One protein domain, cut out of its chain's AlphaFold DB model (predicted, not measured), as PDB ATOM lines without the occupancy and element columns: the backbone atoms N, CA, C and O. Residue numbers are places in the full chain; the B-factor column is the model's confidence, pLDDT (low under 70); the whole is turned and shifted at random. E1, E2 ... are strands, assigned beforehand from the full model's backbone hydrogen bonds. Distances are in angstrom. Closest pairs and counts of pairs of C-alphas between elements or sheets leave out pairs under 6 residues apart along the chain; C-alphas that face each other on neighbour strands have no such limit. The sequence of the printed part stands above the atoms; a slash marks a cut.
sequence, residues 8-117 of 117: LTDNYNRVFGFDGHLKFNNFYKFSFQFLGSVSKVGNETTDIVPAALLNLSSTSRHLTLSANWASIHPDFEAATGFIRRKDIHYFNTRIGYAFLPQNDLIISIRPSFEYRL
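Overview. This is residues 8 to 117 of the 117 residues of an uncharacterized protein of bacterium (UniProt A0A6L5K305). The model is one long, narrow slab: a single sheet in which six strands, E1 to E6, lie side by side in chain order, each folding back beside the one before, with no helix packed on it. The link of residues 98 to 111 runs on beyond one end of the sheet and adds to its length, while the link of residues 73 to 87 bulges off one face near the other end. The printed part has 110 residues, with no named helix and six named strands in the order E1, E2, E3, E4, E5, E6 both along the chain and across the antiparallel sheet. The class is all strand. The whole is extended, with a radius of gyration of the C-alphas of 20.4 A and spans of 73 by 26 by 18 A.

Along the chain. The longest strand is E2, residues 28 to 41, 43.2 A from first to last C-alpha. E1, residues 12 to 24, is 39.5 A long and begins at C-alpha 12, at (132.617, 177.702, 166.012). E3, residues 49 to 59, spans 34.1 A and has its centre nearest to the mean of the C-alphas, at 2.8 A. E4, residues 63 to 72, spans 30.2 A, and E5, residues 88 to 97, spans 29.7 A. E6, residues 112 to 116, spans 13.4 A and ends at C-alpha 116, at (167.030, 186.869, 156.693).

Arrangement. The six strands form a meander, each strand the antiparallel neighbour of the one before, and each successive pair is a hairpin. The inner strands E3 and E4 run at 173 degrees, with N 54 and O 69 2.8 A apart, within hydrogen-bond range. E2 and E3 run at 169 degrees, with N 33 and O 53 at 2.8 A. E1, an edge strand, runs at 174 degrees to E2, with N 18 and O 34 at 2.8 A. On the other side of E4, E5 runs at 178 degrees to it, with N 68 and O 92 at 2.8 A. The other edge strand, E6, runs at 171 degrees to E5; N 113 and O 95 are 2.8 A apart, and C-alphas 96 and 112, which face each other, are 4.0 A apart. E1 and E6 are apart. The sheet is twisted, its C-alphas lying up to 4.1 A off the best plane. Residues 40 to 41, which belong to E2, pair antiparallel with residues 44 to 45, a stretch too short to be named that follows E2 in the chain.

Size, cuts and confidence. The two C-alphas farthest apart, those of Asn 43 and Asp 104, are 74.2 A apart. The printed part has no cut. The links from E4 to E5 and from E5 to E6 are long, with 15 and 14 residues. The mean pLDDT of the printed part is 88.5; residues 8 to 9 and 80 to 85 are under 70.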
ATOM      1  N   LEU A   8     124.122 173.098 165.798       57.28
ATOM      2  CA  LEU A   8     124.812 173.844 164.737       57.28
ATOM      3  C   LEU A   8     125.674 175.006 165.259       57.28
ATOM      4  O   LEU A   8     126.522 175.506 164.526       57.28
ATOM      5  N   THR A   9     125.462 175.443 166.504       62.88
ATOM      6  CA  THR A   9     126.207 176.549 167.133       62.88
ATOM      7  C   THR A   9     127.240 176.096 168.160       62.88
ATOM      8  O   THR A   9     127.937 176.940 168.723       62.88
ATOM      9  N   ASP A  10     127.324 174.795 168.446       74.81
ATOM     10  CA  ASP A  10     128.142 174.303 169.557       74.81
ATOM     11  C   ASP A  10     129.647 174.353 169.241       74.81
ATOM     12  O   ASP A  10     130.463 174.656 170.116       74.81
ATOM     13  N   ASN A  11     129.992 174.185 167.960       80.56
ATOM     14  CA  ASN A  11     131.336 174.395 167.430       80.56
ATOM     15  C   ASN A  11     131.383 175.679 166.602       80.56
ATOM     16  O   ASN A  11     130.532 175.904 165.741       80.56
ATOM     17  N   TYR A  12     132.400 176.508 166.822       83.44
ATOM     18  CA  TYR A  12     132.617 177.702 166.012       83.44
ATOM     19  C   TYR A  12     134.100 178.021 165.871       83.44
ATOM     20  O   TYR A  12     134.902 177.730 166.749       83.44
ATOM     21  N   ASN A  13     134.443 178.715 164.793       85.56
ATOM     22  CA  ASN A  13     135.715 179.403 164.643       85.56
ATOM     23  C   ASN A  13     135.399 180.866 164.324       85.56
ATOM     24  O   ASN A  13     134.638 181.165 163.402       85.56
ATOM     25  N   ARG A  14     135.924 181.777 165.140       87.38
ATOM     26  CA  ARG A  14     135.759 183.219 164.972       87.38
ATOM     27  C   ARG A  14     137.122 183.818 164.711       87.38
ATOM     28  O   ARG A  14     138.026 183.681 165.529       87.38
ATOM     29  N   VAL A  15     137.234 184.515 163.590       88.75
ATOM     30  CA  VAL A  15     138.433 185.259 163.224       88.75
ATOM     31  C   VAL A  15     138.078 186.732 163.206       88.75
ATOM     32  O   VAL A  15     137.096 187.130 162.579       88.75
ATOM     33  N   PHE A  16     138.878 187.537 163.886       90.00
ATOM     34  CA  PHE A  16     138.831 188.986 163.786       90.00
ATOM     35  C   PHE A  16     140.157 189.478 163.223       90.00
ATOM     36  O   PHE A  16     141.210 188.892 163.474       90.00
ATOM     37  N   GLY A  17     140.103 190.539 162.429       90.12
ATOM     38  CA  GLY A  17     141.268 191.048 161.729       90.12
ATOM     39  C   GLY A  17     141.243 192.557 161.607       90.12
ATOM     40  O   GLY A  17     140.180 193.158 161.470       90.12
ATOM     41  N   PHE A  18     142.429 193.147 161.659       94.06
ATOM     42  CA  PHE A  18     142.669 194.545 161.357       94.06
ATOM     43  C   PHE A  18     143.856 194.643 160.407       94.06
ATOM     44  O   PHE A  18     144.965 194.209 160.725       94.06
ATOM     45  N   ASP A  19     143.621 195.221 159.239       95.62
ATOM     46  CA  ASP A  19     144.632 195.457 158.223       95.62
ATOM     47  C   ASP A  19     144.617 196.910 157.757       95.62
ATOM     48  O   ASP A  19     143.678 197.672 157.999       95.62
ATOM     49  N   GLY A  20     145.711 197.316 157.125       96.56
ATOM     50  CA  GLY A  20     145.822 198.664 156.613       96.56
ATOM     51  C   GLY A  20     147.035 198.878 155.734       96.56
ATOM     52  O   GLY A  20     148.039 198.165 155.790       96.56
ATOM     53  N   HIS A  21     146.925 199.923 154.919       96.88
ATOM     54  CA  HIS A  21     147.951 200.355 153.988       96.88
ATOM     55  C   HIS A  21     148.194 201.850 154.161       96.88
ATOM     56  O   HIS A  21     147.309 202.673 153.939       96.88
ATOM     57  N   LEU A  22     149.417 202.201 154.533       96.50
ATOM     58  CA  LEU A  22     149.873 203.571 154.696       96.50
ATOM     59  C   LEU A  22     150.904 203.887 153.616       96.50
ATOM     60  O   LEU A  22     151.862 203.142 153.402       96.50
ATOM     61  N   LYS A  23     150.734 205.025 152.946       95.38
ATOM     62  CA  LYS A  23     151.735 205.587 152.039       95.38
ATOM     63  C   LYS A  23     152.195 206.924 152.600       95.38
ATOM     64  O   LYS A  23     151.365 207.790 152.851       95.38
ATOM     65  N   PHE A  24     153.502 207.103 152.760       92.75
ATOM     66  CA  PHE A  24     154.078 208.346 153.273       92.75
ATOM     67  C   PHE A  24     155.293 208.786 152.452       92.75
ATOM     68  O   PHE A  24     156.014 207.973 151.870       92.75
ATOM     69  N   ASN A  25     155.482 210.104 152.352       84.62
ATOM     70  CA  ASN A  25     156.565 210.754 151.607       84.62
ATOM     71  C   ASN A  25     156.782 210.201 150.186       84.62
ATOM     72  O   ASN A  25     157.921 210.080 149.761       84.62
ATOM     73  N   ASN A  26     155.712 209.848 149.460       86.75
ATOM     74  CA  ASN A  26     155.682 209.304 148.086       86.75
ATOM     75  C   ASN A  26     156.449 207.999 147.801       86.75
ATOM     76  O   ASN A  26     156.070 207.287 146.869       86.75
ATOM     77  N   PHE A  27     157.461 207.665 148.594       92.19
ATOM     78  CA  PHE A  27     158.375 206.550 148.374       92.19
ATOM     79  C   PHE A  27     158.102 205.393 149.327       92.19
ATOM     80  O   PHE A  27     158.306 204.252 148.927       92.19
ATOM     81  N   TYR A  28     157.603 205.668 150.537       95.19
ATOM     82  CA  TYR A  28     157.356 204.645 151.544       95.19
ATOM     83  C   TYR A  28     155.936 204.101 151.454       95.19
ATOM     84  O   TYR A  28     154.956 204.847 151.371       95.19
ATOM     85  N   LYS A  29     155.839 202.779 151.512       97.12
ATOM     86  CA  LYS A  29     154.596 202.026 151.606       97.12
ATOM     87  C   LYS A  29     154.738 201.059 152.765       97.12
ATOM     88  O   LYS A  29     155.646 200.230 152.772       97.12
ATOM     89  N   PHE A  30     153.842 201.173 153.725       97.50
ATOM     90  CA  PHE A  30     153.743 200.282 154.862       97.50
ATOM     91  C   PHE A  30     152.390 199.591 154.818       97.50
ATOM     92  O   PHE A  30     151.366 200.245 154.646       97.50
ATOM     93  N   SER A  31     152.377 198.276 154.956       97.62
ATOM     94  CA  SER A  31     151.155 197.500 155.085       97.62
ATOM     95  C   SER A  31     151.269 196.569 156.269       97.62
ATOM     96  O   SER A  31     152.300 195.915 156.446       97.62
ATOM     97  N   PHE A  32     150.202 196.486 157.042       96.75
ATOM     98  CA  PHE A  32     150.126 195.623 158.203       96.75
ATOM     99  C   PHE A  32     148.830 194.818 158.162       96.75
ATOM    100  O   PHE A  32     147.829 195.263 157.604       96.75
ATOM    101  N   GLN A  33     148.858 193.641 158.769       94.88
ATOM    102  CA  GLN A  33     147.693 192.809 159.008       94.88
ATOM    103  C   GLN A  33     147.880 192.106 160.348       94.88
ATOM    104  O   GLN A  33     148.891 191.444 160.565       94.88
ATOM    105  N   PHE A  34     146.904 192.243 161.231       93.81
ATOM    106  CA  PHE A  34     146.831 191.552 162.509       93.81
ATOM    107  C   PHE A  34     145.538 190.756 162.542       93.81
ATOM    108  O   PHE A  34     144.473 191.304 162.273       93.81
ATOM    109  N   LEU A  35     145.625 189.474 162.859       91.12
ATOM    110  CA  LEU A  35     144.502 188.556 162.946       91.12
ATOM    111  C   LEU A  35     144.517 187.880 164.316       91.12
ATOM    112  O   LEU A  35     145.578 187.577 164.859       91.12
ATOM    113  N   GLY A  36     143.333 187.625 164.852       90.69
ATOM    114  CA  GLY A  36     143.117 186.818 166.040       90.69
ATOM    115  C   GLY A  36     142.053 185.770 165.762       90.69
ATOM    116  O   GLY A  36     141.050 186.054 165.104       90.69
ATOM    117  N   SER A  37     142.290 184.555 166.234       89.38
ATOM    118  CA  SER A  37     141.427 183.393 166.031       89.38
ATOM    119  C   SER A  37     140.993 182.815 167.371       89.38
ATOM    120  O   SER A  37     141.795 182.734 168.298       89.38
ATOM    121  N   VAL A  38     139.723 182.427 167.467       88.88
ATOM    122  CA  VAL A  38     139.165 181.670 168.590       88.88
ATOM    123  C   VAL A  38     138.355 180.512 168.023       88.88
ATOM    124  O   VAL A  38     137.351 180.736 167.338       88.88
ATOM    125  N   SER A  39     138.766 179.287 168.338       86.44
ATOM    126  CA  SER A  39     138.059 178.054 167.981       86.44
ATOM    127  C   SER A  39     137.410 177.432 169.216       86.44
ATOM    128  O   SER A  39     137.998 177.422 170.294       86.44
ATOM    129  N   LYS A  40     136.202 176.893 169.058       84.25
ATOM    130  CA  LYS A  40     135.516 176.051 170.041       84.25
ATOM    131  C   LYS A  40     135.135 174.730 169.386       84.25
ATOM    132  O   LYS A  40     134.446 174.736 168.363       84.25
ATOM    133  N   VAL A  41     135.571 173.628 169.991       81.62
ATOM    134  CA  VAL A  41     135.242 172.257 169.586       81.62
ATOM    135  C   VAL A  41     134.774 171.485 170.823       81.62
ATOM    136  O   VAL A  41     135.549 171.202 171.734       81.62
ATOM    137  N   GLY A  42     133.482 171.164 170.883       81.19
ATOM    138  CA  GLY A  42     132.849 170.547 172.046       81.19
ATOM    139  C   GLY A  42     132.949 171.438 173.291       81.19
ATOM    140  O   GLY A  42     132.496 172.586 173.286       81.19
ATOM    141  N   ASN A  43     133.559 170.910 174.357       79.12
ATOM    142  CA  ASN A  43     133.791 171.640 175.610       79.12
ATOM    143  C   ASN A  43     135.114 172.423 175.637       79.12
ATOM    144  O   ASN A  43     135.347 173.168 176.589       79.12
ATOM    145  N   GLU A  44     135.971 172.278 174.625       78.62
ATOM    146  CA  GLU A  44     137.267 172.952 174.577       78.62
ATOM    147  C   GLU A  44     137.172 174.226 173.735       78.62
ATOM    148  O   GLU A  44     136.660 174.224 172.614       78.62
ATOM    149  N   THR A  45     137.641 175.341 174.295       82.81
ATOM    150  CA  THR A  45     137.760 176.628 173.600       82.81
ATOM    151  C   THR A  45     139.219 177.051 173.645       82.81
ATOM    152  O   THR A  45     139.816 177.071 174.719       82.81
ATOM    153  N   THR A  46     139.796 177.367 172.489       82.56
ATOM    154  CA  THR A  46     141.158 177.892 172.392       82.56
ATOM    155  C   THR A  46     141.191 179.343 172.867       82.56
ATOM    156  O   THR A  46     140.248 180.102 172.629       82.56
ATOM    157  N   ASP A  47     142.296 179.748 173.492       85.44
ATOM    158  CA  ASP A  47     142.589 181.163 173.722       85.44
ATOM    159  C   ASP A  47     142.721 181.934 172.396       85.44
ATOM    160  O   ASP A  47     142.768 181.355 171.311       85.44
ATOM    161  N   ILE A  48     142.780 183.265 172.471       85.31
ATOM    162  CA  ILE A  48     142.989 184.102 171.285       85.31
ATOM    163  C   ILE A  48     144.356 183.776 170.677       85.31
ATOM    164  O   ILE A  48     145.396 184.136 171.229       85.31
ATOM    165  N   VAL A  49     144.345 183.157 169.500       89.81
ATOM    166  CA  VAL A  49     145.559 182.810 168.768       89.81
ATOM    167  C   VAL A  49     145.907 183.921 167.770       89.81
ATOM    168  O   VAL A  49     145.087 184.214 166.895       89.81
ATOM    169  N   PRO A  50     147.094 184.553 167.858       91.12
ATOM    170  CA  PRO A  50     147.440 185.689 167.011       91.12
ATOM    171  C   PRO A  50     148.158 185.286 165.715       91.12
ATOM    172  O   PRO A  50     148.943 184.336 165.659       91.12
ATOM    173  N   ALA A  51     147.968 186.098 164.679       91.19
ATOM    174  CA  ALA A  51     148.800 186.128 163.486       91.19
ATOM    175  C   ALA A  51     149.057 187.579 163.063       91.19
ATOM    176  O   ALA A  51     148.169 188.426 163.131       91.19
ATOM    177  N   ALA A  52     150.276 187.885 162.633       93.44
ATOM    178  CA  ALA A  52     150.686 189.233 162.273       93.44
ATOM    179  C   ALA A  52     151.583 189.239 161.035       93.44
ATOM    180  O   ALA A  52     152.465 188.392 160.873       93.44
ATOM    181  N   LEU A  53     151.367 190.230 160.177       94.31
ATOM    182  CA  LEU A  53     152.128 190.471 158.964       94.31
ATOM    183  C   LEU A  53     152.455 191.957 158.872       94.31
ATOM    184  O   LEU A  53     151.557 192.792 158.905       94.31
ATOM    185  N   LEU A  54     153.731 192.289 158.722       96.94
ATOM    186  CA  LEU A  54     154.207 193.656 158.546       96.94
ATOM    187  C   LEU A  54     155.087 193.709 157.306       96.94
ATOM    188  O   LEU A  54     156.009 192.913 157.158       96.94
ATOM    189  N   ASN A  55     154.823 194.663 156.423       97.25
ATOM    190  CA  ASN A  55     155.634 194.887 155.237       97.25
ATOM    191  C   ASN A  55     155.886 196.382 155.087       97.25
ATOM    192  O   ASN A  55     154.958 197.183 154.997       97.25
ATOM    193  N   LEU A  56     157.154 196.757 155.039       97.31
ATOM    194  CA  LEU A  56     157.620 198.101 154.758       97.31
ATOM    195  C   LEU A  56     158.435 198.053 153.474       97.31
ATOM    196  O   LEU A  56     159.351 197.250 153.333       97.31
ATOM    197  N   SER A  57     158.138 198.946 152.543       96.94
ATOM    198  CA  SER A  57     158.931 199.126 151.335       96.94
ATOM    199  C   SER A  57     159.156 200.603 151.072       96.94
ATOM    200  O   SER A  57     158.295 201.437 151.353       96.94
ATOM    201  N   SER A  58     160.326 200.934 150.540       96.25
ATOM    202  CA  SER A  58     160.631 202.264 150.041       96.25
ATOM    203  C   SER A  58     161.406 202.168 148.744       96.25
ATOM    204  O   SER A  58     162.376 201.415 148.643       96.25
ATOM    205  N   THR A  59     160.983 202.925 147.738       94.19
ATOM    206  CA  THR A  59     161.685 202.996 146.456       94.19
ATOM    207  C   THR A  59     161.846 204.447 146.050       94.19
ATOM    208  O   THR A  59     160.873 205.155 145.798       94.19
ATOM    209  N   SER A  60     163.097 204.874 145.966       93.31
ATOM    210  CA  SER A  60     163.500 206.192 145.488       93.31
ATOM    211  C   SER A  60     164.571 206.050 144.402       93.31
ATOM    212  O   SER A  60     164.988 204.940 144.069       93.31
ATOM    213  N   ARG A  61     165.045 207.175 143.851       92.31
ATOM    214  CA  ARG A  61     166.095 207.181 142.818       92.31
ATOM    215  C   ARG A  61     167.381 206.479 143.272       92.31
ATOM    216  O   ARG A  61     168.000 205.790 142.467       92.31
ATOM    217  N   HIS A  62     167.775 206.679 144.529       93.81
ATOM    218  CA  HIS A  62     169.040 206.170 145.064       93.81
ATOM    219  C   HIS A  62     168.850 205.082 146.112       93.81
ATOM    220  O   HIS A  62     169.642 204.155 146.144       93.81
ATOM    221  N   LEU A  63     167.813 205.150 146.944       94.38
ATOM    222  CA  LEU A  63     167.609 204.209 148.040       94.38
ATOM    223  C   LEU A  63     166.445 203.264 147.744       94.38
ATOM    224  O   LEU A  63     165.344 203.711 147.407       94.38
ATOM    225  N   THR A  64     166.689 201.968 147.925       95.75
ATOM    226  CA  THR A  64     165.655 200.934 147.996       95.75
ATOM    227  C   THR A  64     165.722 200.257 149.358       95.75
ATOM    228  O   THR A  64     166.797 199.860 149.800       95.75
ATOM    229  N   LEU A  65     164.575 200.124 150.014       96.19
ATOM    230  CA  LEU A  65     164.418 199.453 151.301       96.19
ATOM    231  C   LEU A  65     163.241 198.483 151.206       96.19
ATOM    232  O   LEU A  65     162.184 198.847 150.696       96.19
ATOM    233  N   SER A  66     163.394 197.286 151.752       97.19
ATOM    234  CA  SER A  66     162.276 196.399 152.065       97.19
ATOM    235  C   SER A  66     162.495 195.741 153.419       97.19
ATOM    236  O   SER A  66     163.612 195.342 153.742       97.19
ATOM    237  N   ALA A  67     161.440 195.616 154.210       97.38
ATOM    238  CA  ALA A  67     161.427 194.859 155.448       97.38
ATOM    239  C   ALA A  67     160.084 194.139 155.564       97.38
ATOM    240  O   ALA A  67     159.038 194.781 155.557       97.38
ATOM    241  N   ASN A  68     160.128 192.820 155.662       97.12
ATOM    242  CA  ASN A  68     158.971 191.952 155.778       97.12
ATOM    243  C   ASN A  68     159.122 191.147 157.063       97.12
ATOM    244  O   ASN A  68     160.177 190.565 157.317       97.12
ATOM    245  N   TRP A  69     158.069 191.112 157.860       96.31
ATOM    246  CA  TRP A  69     158.005 190.337 159.083       96.31
ATOM    247  C   TRP A  69     156.676 189.600 159.130       96.31
ATOM    248  O   TRP A  69     155.623 190.184 158.859       96.31
ATOM    249  N   ALA A  70     156.727 188.321 159.470       93.88
ATOM    250  CA  ALA A  70     155.543 187.508 159.665       93.88
ATOM    251  C   ALA A  70     155.687 186.683 160.936       93.88
ATOM    252  O   ALA A  70     156.754 186.129 161.205       93.88
ATOM    253  N   SER A  71     154.591 186.585 161.677       93.25
ATOM    254  CA  SER A  71     154.468 185.751 162.865       93.25
ATOM    255  C   SER A  71     153.076 185.135 162.882       93.25
ATOM    256  O   SER A  71     152.100 185.835 163.131       93.25
ATOM    257  N   ILE A  72     152.970 183.843 162.600       90.56
ATOM    258  CA  ILE A  72     151.711 183.093 162.590       90.56
ATOM    259  C   ILE A  72     151.854 181.959 163.590       90.56
ATOM    260  O   ILE A  72     152.644 181.043 163.361       90.56
ATOM    261  N   HIS A  73     151.077 182.016 164.670       87.12
ATOM    262  CA  HIS A  73     151.101 180.984 165.698       87.12
ATOM    263  C   HIS A  73     150.703 179.609 165.110       87.12
ATOM    264  O   HIS A  73     149.819 179.551 164.246       87.12
ATOM    265  N   PRO A  74     151.315 178.492 165.545       84.44
ATOM    266  CA  PRO A  74     151.016 177.144 165.034       84.44
ATOM    267  C   PRO A  74     149.536 176.748 165.161       84.44
ATOM    268  O   PRO A  74     148.981 176.085 164.275       84.44
ATOM    269  N   ASP A  75     148.884 177.213 166.226       84.19
ATOM    270  CA  ASP A  75     147.474 176.925 166.521       84.19
ATOM    271  C   ASP A  75     146.497 177.885 165.836       84.19
ATOM    272  O   ASP A  75     145.292 177.805 166.050       84.19
ATOM    273  N   PHE A  76     146.992 178.819 165.014       84.12
ATOM    274  CA  PHE A  76     146.125 179.792 164.363       84.12
ATOM    275  C   PHE A  76     145.210 179.086 163.361       84.12
ATOM    276  O   PHE A  76     145.679 178.454 162.411       84.12
ATOM    277  N   GLU A  77     143.901 179.220 163.550       81.75
ATOM    278  CA  GLU A  77     142.901 178.590 162.696       81.75
ATOM    279  C   GLU A  77     141.944 179.634 162.123       81.75
ATOM    280  O   GLU A  77     141.337 180.411 162.856       81.75
ATOM    281  N   ALA A  78     141.768 179.638 160.806       80.00
ATOM    282  CA  ALA A  78     140.755 180.443 160.142       80.00
ATOM    283  C   ALA A  78     139.884 179.519 159.302       80.00
ATOM    284  O   ALA A  78     140.142 179.337 158.119       80.00
ATOM    285  N   ALA A  79     138.858 178.923 159.911       71.56
ATOM    286  CA  ALA A  79     137.958 178.003 159.211       71.56
ATOM    287  C   ALA A  79     137.158 178.708 158.099       71.56
ATOM    288  O   ALA A  79     136.680 178.072 157.163       71.56
ATOM    289  N   THR A  80     137.028 180.035 158.185       67.38
ATOM    290  CA  THR A  80     136.351 180.886 157.198       67.38
ATOM    291  C   THR A  80     137.247 181.312 156.027       67.38
ATOM    292  O   THR A  80     136.759 181.971 155.109       67.38
ATOM    293  N   GLY A  81     138.540 180.953 156.019       64.50
ATOM    294  CA  GLY A  81     139.506 181.381 155.003       64.50
ATOM    295  C   GLY A  81     140.637 180.377 154.749       64.50
ATOM    296  O   GLY A  81     140.700 179.307 155.339       64.50
ATOM    297  N   PHE A  82     141.554 180.711 153.839       59.69
ATOM    298  CA  PHE A  82     142.728 179.882 153.541       59.69
ATOM    299  C   PHE A  82     143.983 180.475 154.190       59.69
ATOM    300  O   PHE A  82     144.454 181.536 153.780       59.69
ATOM    301  N   ILE A  83     144.575 179.765 155.155       65.88
ATOM    302  CA  ILE A  83     145.935 180.045 155.640       65.88
ATOM    303  C   ILE A  83     146.890 179.097 154.922       65.88
ATOM    304  O   ILE A  83     146.784 177.878 155.037       65.88
ATOM    305  N   ARG A  84     147.841 179.649 154.167       58.88
ATOM    306  CA  ARG A  84     148.737 178.852 153.315       58.88
ATOM    307  C   ARG A  84     149.792 178.061 154.105       58.88
ATOM    308  O   ARG A  84     150.260 177.035 153.623       58.88
ATOM    309  N   ARG A  85     150.191 178.547 155.285       69.81
ATOM    310  CA  ARG A  85     151.113 177.884 156.223       69.81
ATOM    311  C   ARG A  85     150.942 178.477 157.624       69.81
ATOM    312  O   ARG A  85     150.851 179.694 157.755       69.81
ATOM    313  N   LYS A  86     150.924 177.612 158.635       80.75
ATOM    314  CA  LYS A  86     150.999 177.968 160.062       80.75
ATOM    315  C   LYS A  86     152.452 177.854 160.535       80.75
ATOM    316  O   LYS A  86     153.283 177.384 159.757       80.75
ATOM    317  N   ASP A  87     152.727 178.265 161.772       83.88
ATOM    318  CA  ASP A  87     154.065 178.176 162.380       83.88
ATOM    319  C   ASP A  87     155.132 178.909 161.550       83.88
ATOM    320  O   ASP A  87     156.174 178.379 161.165       83.88
ATOM    321  N   ILE A  88     154.802 180.142 161.162       83.56
ATOM    322  CA  ILE A  88     155.710 180.996 160.404       83.56
ATOM    323  C   ILE A  88     156.238 182.065 161.342       83.56
ATOM    324  O   ILE A  88     155.478 182.926 161.773       83.56
ATOM    325  N   HIS A  89     157.552 182.080 161.528       91.25
ATOM    326  CA  HIS A  89     158.281 183.222 162.059       91.25
ATOM    327  C   HIS A  89     159.416 183.530 161.094       91.25
ATOM    328  O   HIS A  89     160.321 182.717 160.934       91.25
ATOM    329  N   TYR A  90     159.346 184.667 160.405       92.44
ATOM    330  CA  TYR A  90     160.485 185.126 159.616       92.44
ATOM    331  C   TYR A  90     160.589 186.638 159.608       92.44
ATOM    332  O   TYR A  90     159.598 187.371 159.695       92.44
ATOM    333  N   PHE A  91     161.821 187.090 159.437       95.38
ATOM    334  CA  PHE A  91     162.154 188.476 159.191       95.38
ATOM    335  C   PHE A  91     163.084 188.553 157.987       95.38
ATOM    336  O   PHE A  91     164.155 187.958 157.970       95.38
ATOM    337  N   ASN A  92     162.688 189.299 156.962       96.44
ATOM    338  CA  ASN A  92     163.529 189.577 155.809       96.44
ATOM    339  C   ASN A  92     163.685 191.083 155.670       96.44
ATOM    340  O   ASN A  92     162.690 191.797 155.587       96.44
ATOM    341  N   THR A  93     164.915 191.571 155.586       97.06
ATOM    342  CA  THR A  93     165.169 192.960 155.230       97.06
ATOM    343  C   THR A  93     166.233 193.066 154.157       97.06
ATOM    344  O   THR A  93     167.190 192.297 154.120       97.06
ATOM    345  N   ARG A  94     166.062 194.040 153.269       97.25
ATOM    346  CA  ARG A  94     167.006 194.365 152.214       97.25
ATOM    347  C   ARG A  94     167.132 195.873 152.091       97.25
ATOM    348  O   ARG A  94     166.133 196.587 152.021       97.25
ATOM    349  N   ILE A  95     168.368 196.338 151.998       97.06
ATOM    350  CA  ILE A  95     168.708 197.727 151.709       97.06
ATOM    351  C   ILE A  95     169.617 197.771 150.487       97.06
ATOM    352  O   ILE A  95     170.532 196.963 150.350       97.06
ATOM    353  N   GLY A  96     169.351 198.689 149.569       96.88
ATOM    354  CA  GLY A  96     170.133 198.871 148.355       96.88
ATOM    355  C   GLY A  96     170.344 200.342 148.054       96.88
ATOM    356  O   GLY A  96     169.446 201.158 148.275       96.88
ATOM    357  N   TYR A  97     171.522 200.664 147.529       96.12
ATOM    358  CA  TYR A  97     171.862 202.016 147.105       96.12
ATOM    359  C   TYR A  97     172.277 202.024 145.636       96.12
ATOM    360  O   TYR A  97     173.082 201.199 145.224       96.12
ATOM    361  N   ALA A  98     171.740 202.942 144.838       95.12
ATOM    362  CA  ALA A  98     172.065 203.098 143.429       95.12
ATOM    363  C   ALA A  98     172.985 204.303 143.214       95.12
ATOM    364  O   ALA A  98     172.568 205.458 143.329       95.12
ATOM    365  N   PHE A  99     174.228 204.031 142.833       93.81
ATOM    366  CA  PHE A  99     175.147 205.017 142.283       93.81
ATOM    367  C   PHE A  99     174.859 205.171 140.790       93.81
ATOM    368  O   PHE A  99     174.901 204.194 140.040       93.81
ATOM    369  N   LEU A 100     174.546 206.394 140.362       92.62
ATOM    370  CA  LEU A 100     174.160 206.722 138.987       92.62
ATOM    371  C   LEU A 100     175.152 207.740 138.395       92.62
ATOM    372  O   LEU A 100     174.792 208.907 138.262       92.62
ATOM    373  N   PRO A 101     176.401 207.342 138.084       85.50
ATOM    374  CA  PRO A 101     177.401 208.247 137.515       85.50
ATOM    375  C   PRO A 101     177.073 208.705 136.084       85.50
ATOM    376  O   PRO A 101     177.612 209.720 135.661       85.50
ATOM    377  N   GLN A 102     176.175 208.002 135.374       81.00
ATOM    378  CA  GLN A 102     175.610 208.400 134.071       81.00
ATOM    379  C   GLN A 102     176.669 208.852 133.048       81.00
ATOM    380  O   GLN A 102     176.520 209.887 132.406       81.00
ATOM    381  N   ASN A 103     177.742 208.075 132.910       88.38
ATOM    382  CA  ASN A 103     178.785 208.296 131.909       88.38
ATOM    383  C   ASN A 103     178.793 207.158 130.874       88.38
ATOM    384  O   ASN A 103     178.120 206.142 131.057       88.38
ATOM    385  N   ASP A 104     179.572 207.315 129.801       82.62
ATOM    386  CA  ASP A 104     179.589 206.376 128.664       82.62
ATOM    387  C   ASP A 104     180.072 204.957 129.025       82.62
ATOM    388  O   ASP A 104     179.842 204.011 128.277       82.62
ATOM    389  N   LEU A 105     180.731 204.794 130.177       82.00
ATOM    390  CA  LEU A 105     181.319 203.527 130.626       82.00
ATOM    391  C   LEU A 105     180.474 202.806 131.686       82.00
ATOM    392  O   LEU A 105     180.442 201.577 131.715       82.00
ATOM    393  N   ILE A 106     179.810 203.539 132.585       81.62
ATOM    394  CA  ILE A 106     179.083 202.982 133.729       81.62
ATOM    395  C   ILE A 106     177.718 203.658 133.851       81.62
ATOM    396  O   ILE A 106     177.580 204.800 134.289       81.62
ATOM    397  N   ILE A 107     176.676 202.882 133.555       85.06
ATOM    398  CA  ILE A 107     175.284 203.336 133.653       85.06
ATOM    399  C   ILE A 107     174.837 203.405 135.123       85.06
ATOM    400  O   ILE A 107     174.260 204.403 135.559       85.06
ATOM    401  N   SER A 108     175.100 202.357 135.916       87.44
ATOM    402  CA  SER A 108     174.809 202.355 137.356       87.44
ATOM    403  C   SER A 108     175.546 201.257 138.119       87.44
ATOM    404  O   SER A 108     175.816 200.195 137.563       87.44
ATOM    405  N   ILE A 109     175.782 201.485 139.412       91.75
ATOM    406  CA  ILE A 109     176.285 200.486 140.365       91.75
ATOM    407  C   ILE A 109     175.276 200.397 141.510       91.75
ATOM    408  O   ILE A 109     174.898 201.421 142.077       91.75
ATOM    409  N   ARG A 110     174.803 199.189 141.839       93.38
ATOM    410  CA  ARG A 110     173.706 198.988 142.800       93.38
ATOM    411  C   ARG A 110     174.033 197.933 143.862       93.38
ATOM    412  O   ARG A 110     173.484 196.834 143.794       93.38
ATOM    413  N   PRO A 111     174.930 198.211 144.825       95.38
ATOM    414  CA  PRO A 111     175.127 197.302 145.945       95.38
ATOM    415  C   PRO A 111     173.842 197.147 146.760       95.38
ATOM    416  O   PRO A 111     173.043 198.080 146.899       95.38
ATOM    417  N   SER A 112     173.668 195.962 147.336       95.12
ATOM    418  CA  SER A 112     172.587 195.691 148.276       95.12
ATOM    419  C   SER A 112     173.034 194.734 149.367       95.12
ATOM    420  O   SER A 112     173.859 193.856 149.119       95.12
ATOM    421  N   PHE A 113     172.439 194.889 150.539       96.56
ATOM    422  CA  PHE A 113     172.586 194.009 151.683       96.56
ATOM    423  C   PHE A 113     171.224 193.382 151.988       96.56
ATOM    424  O   PHE A 113     170.217 194.091 152.003       96.56
ATOM    425  N   GLU A 114     171.189 192.068 152.205       96.12
ATOM    426  CA  GLU A 114     170.000 191.331 152.643       96.12
ATOM    427  C   GLU A 114     170.315 190.602 153.947       96.12
ATOM    428  O   GLU A 114     171.374 189.992 154.085       96.12
ATOM    429  N   TYR A 115     169.364 190.637 154.874       95.56
ATOM    430  CA  TYR A 115     169.366 189.844 156.091       95.56
ATOM    431  C   TYR A 115     168.059 189.061 156.190       95.56
ATOM    432  O   TYR A 115     166.978 189.605 155.942       95.56
ATOM    433  N   ARG A 116     168.163 187.779 156.545       94.38
ATOM    434  CA  ARG A 116     167.030 186.869 156.693       94.38
ATOM    435  C   ARG A 116     167.192 186.062 157.974       94.38
ATOM    436  O   ARG A 116     168.231 185.433 158.155       94.38
ATOM    437  N   LEU A 117     166.157 186.092 158.804       89.75
ATOM    438  CA  LEU A 117     165.987 185.286 160.005       89.75
ATOM    439  C   LEU A 117     164.744 184.414 159.846       89.75
ATOM    440  O   LEU A 117     163.726 184.959 159.347       89.75
TER     441      LEU A 117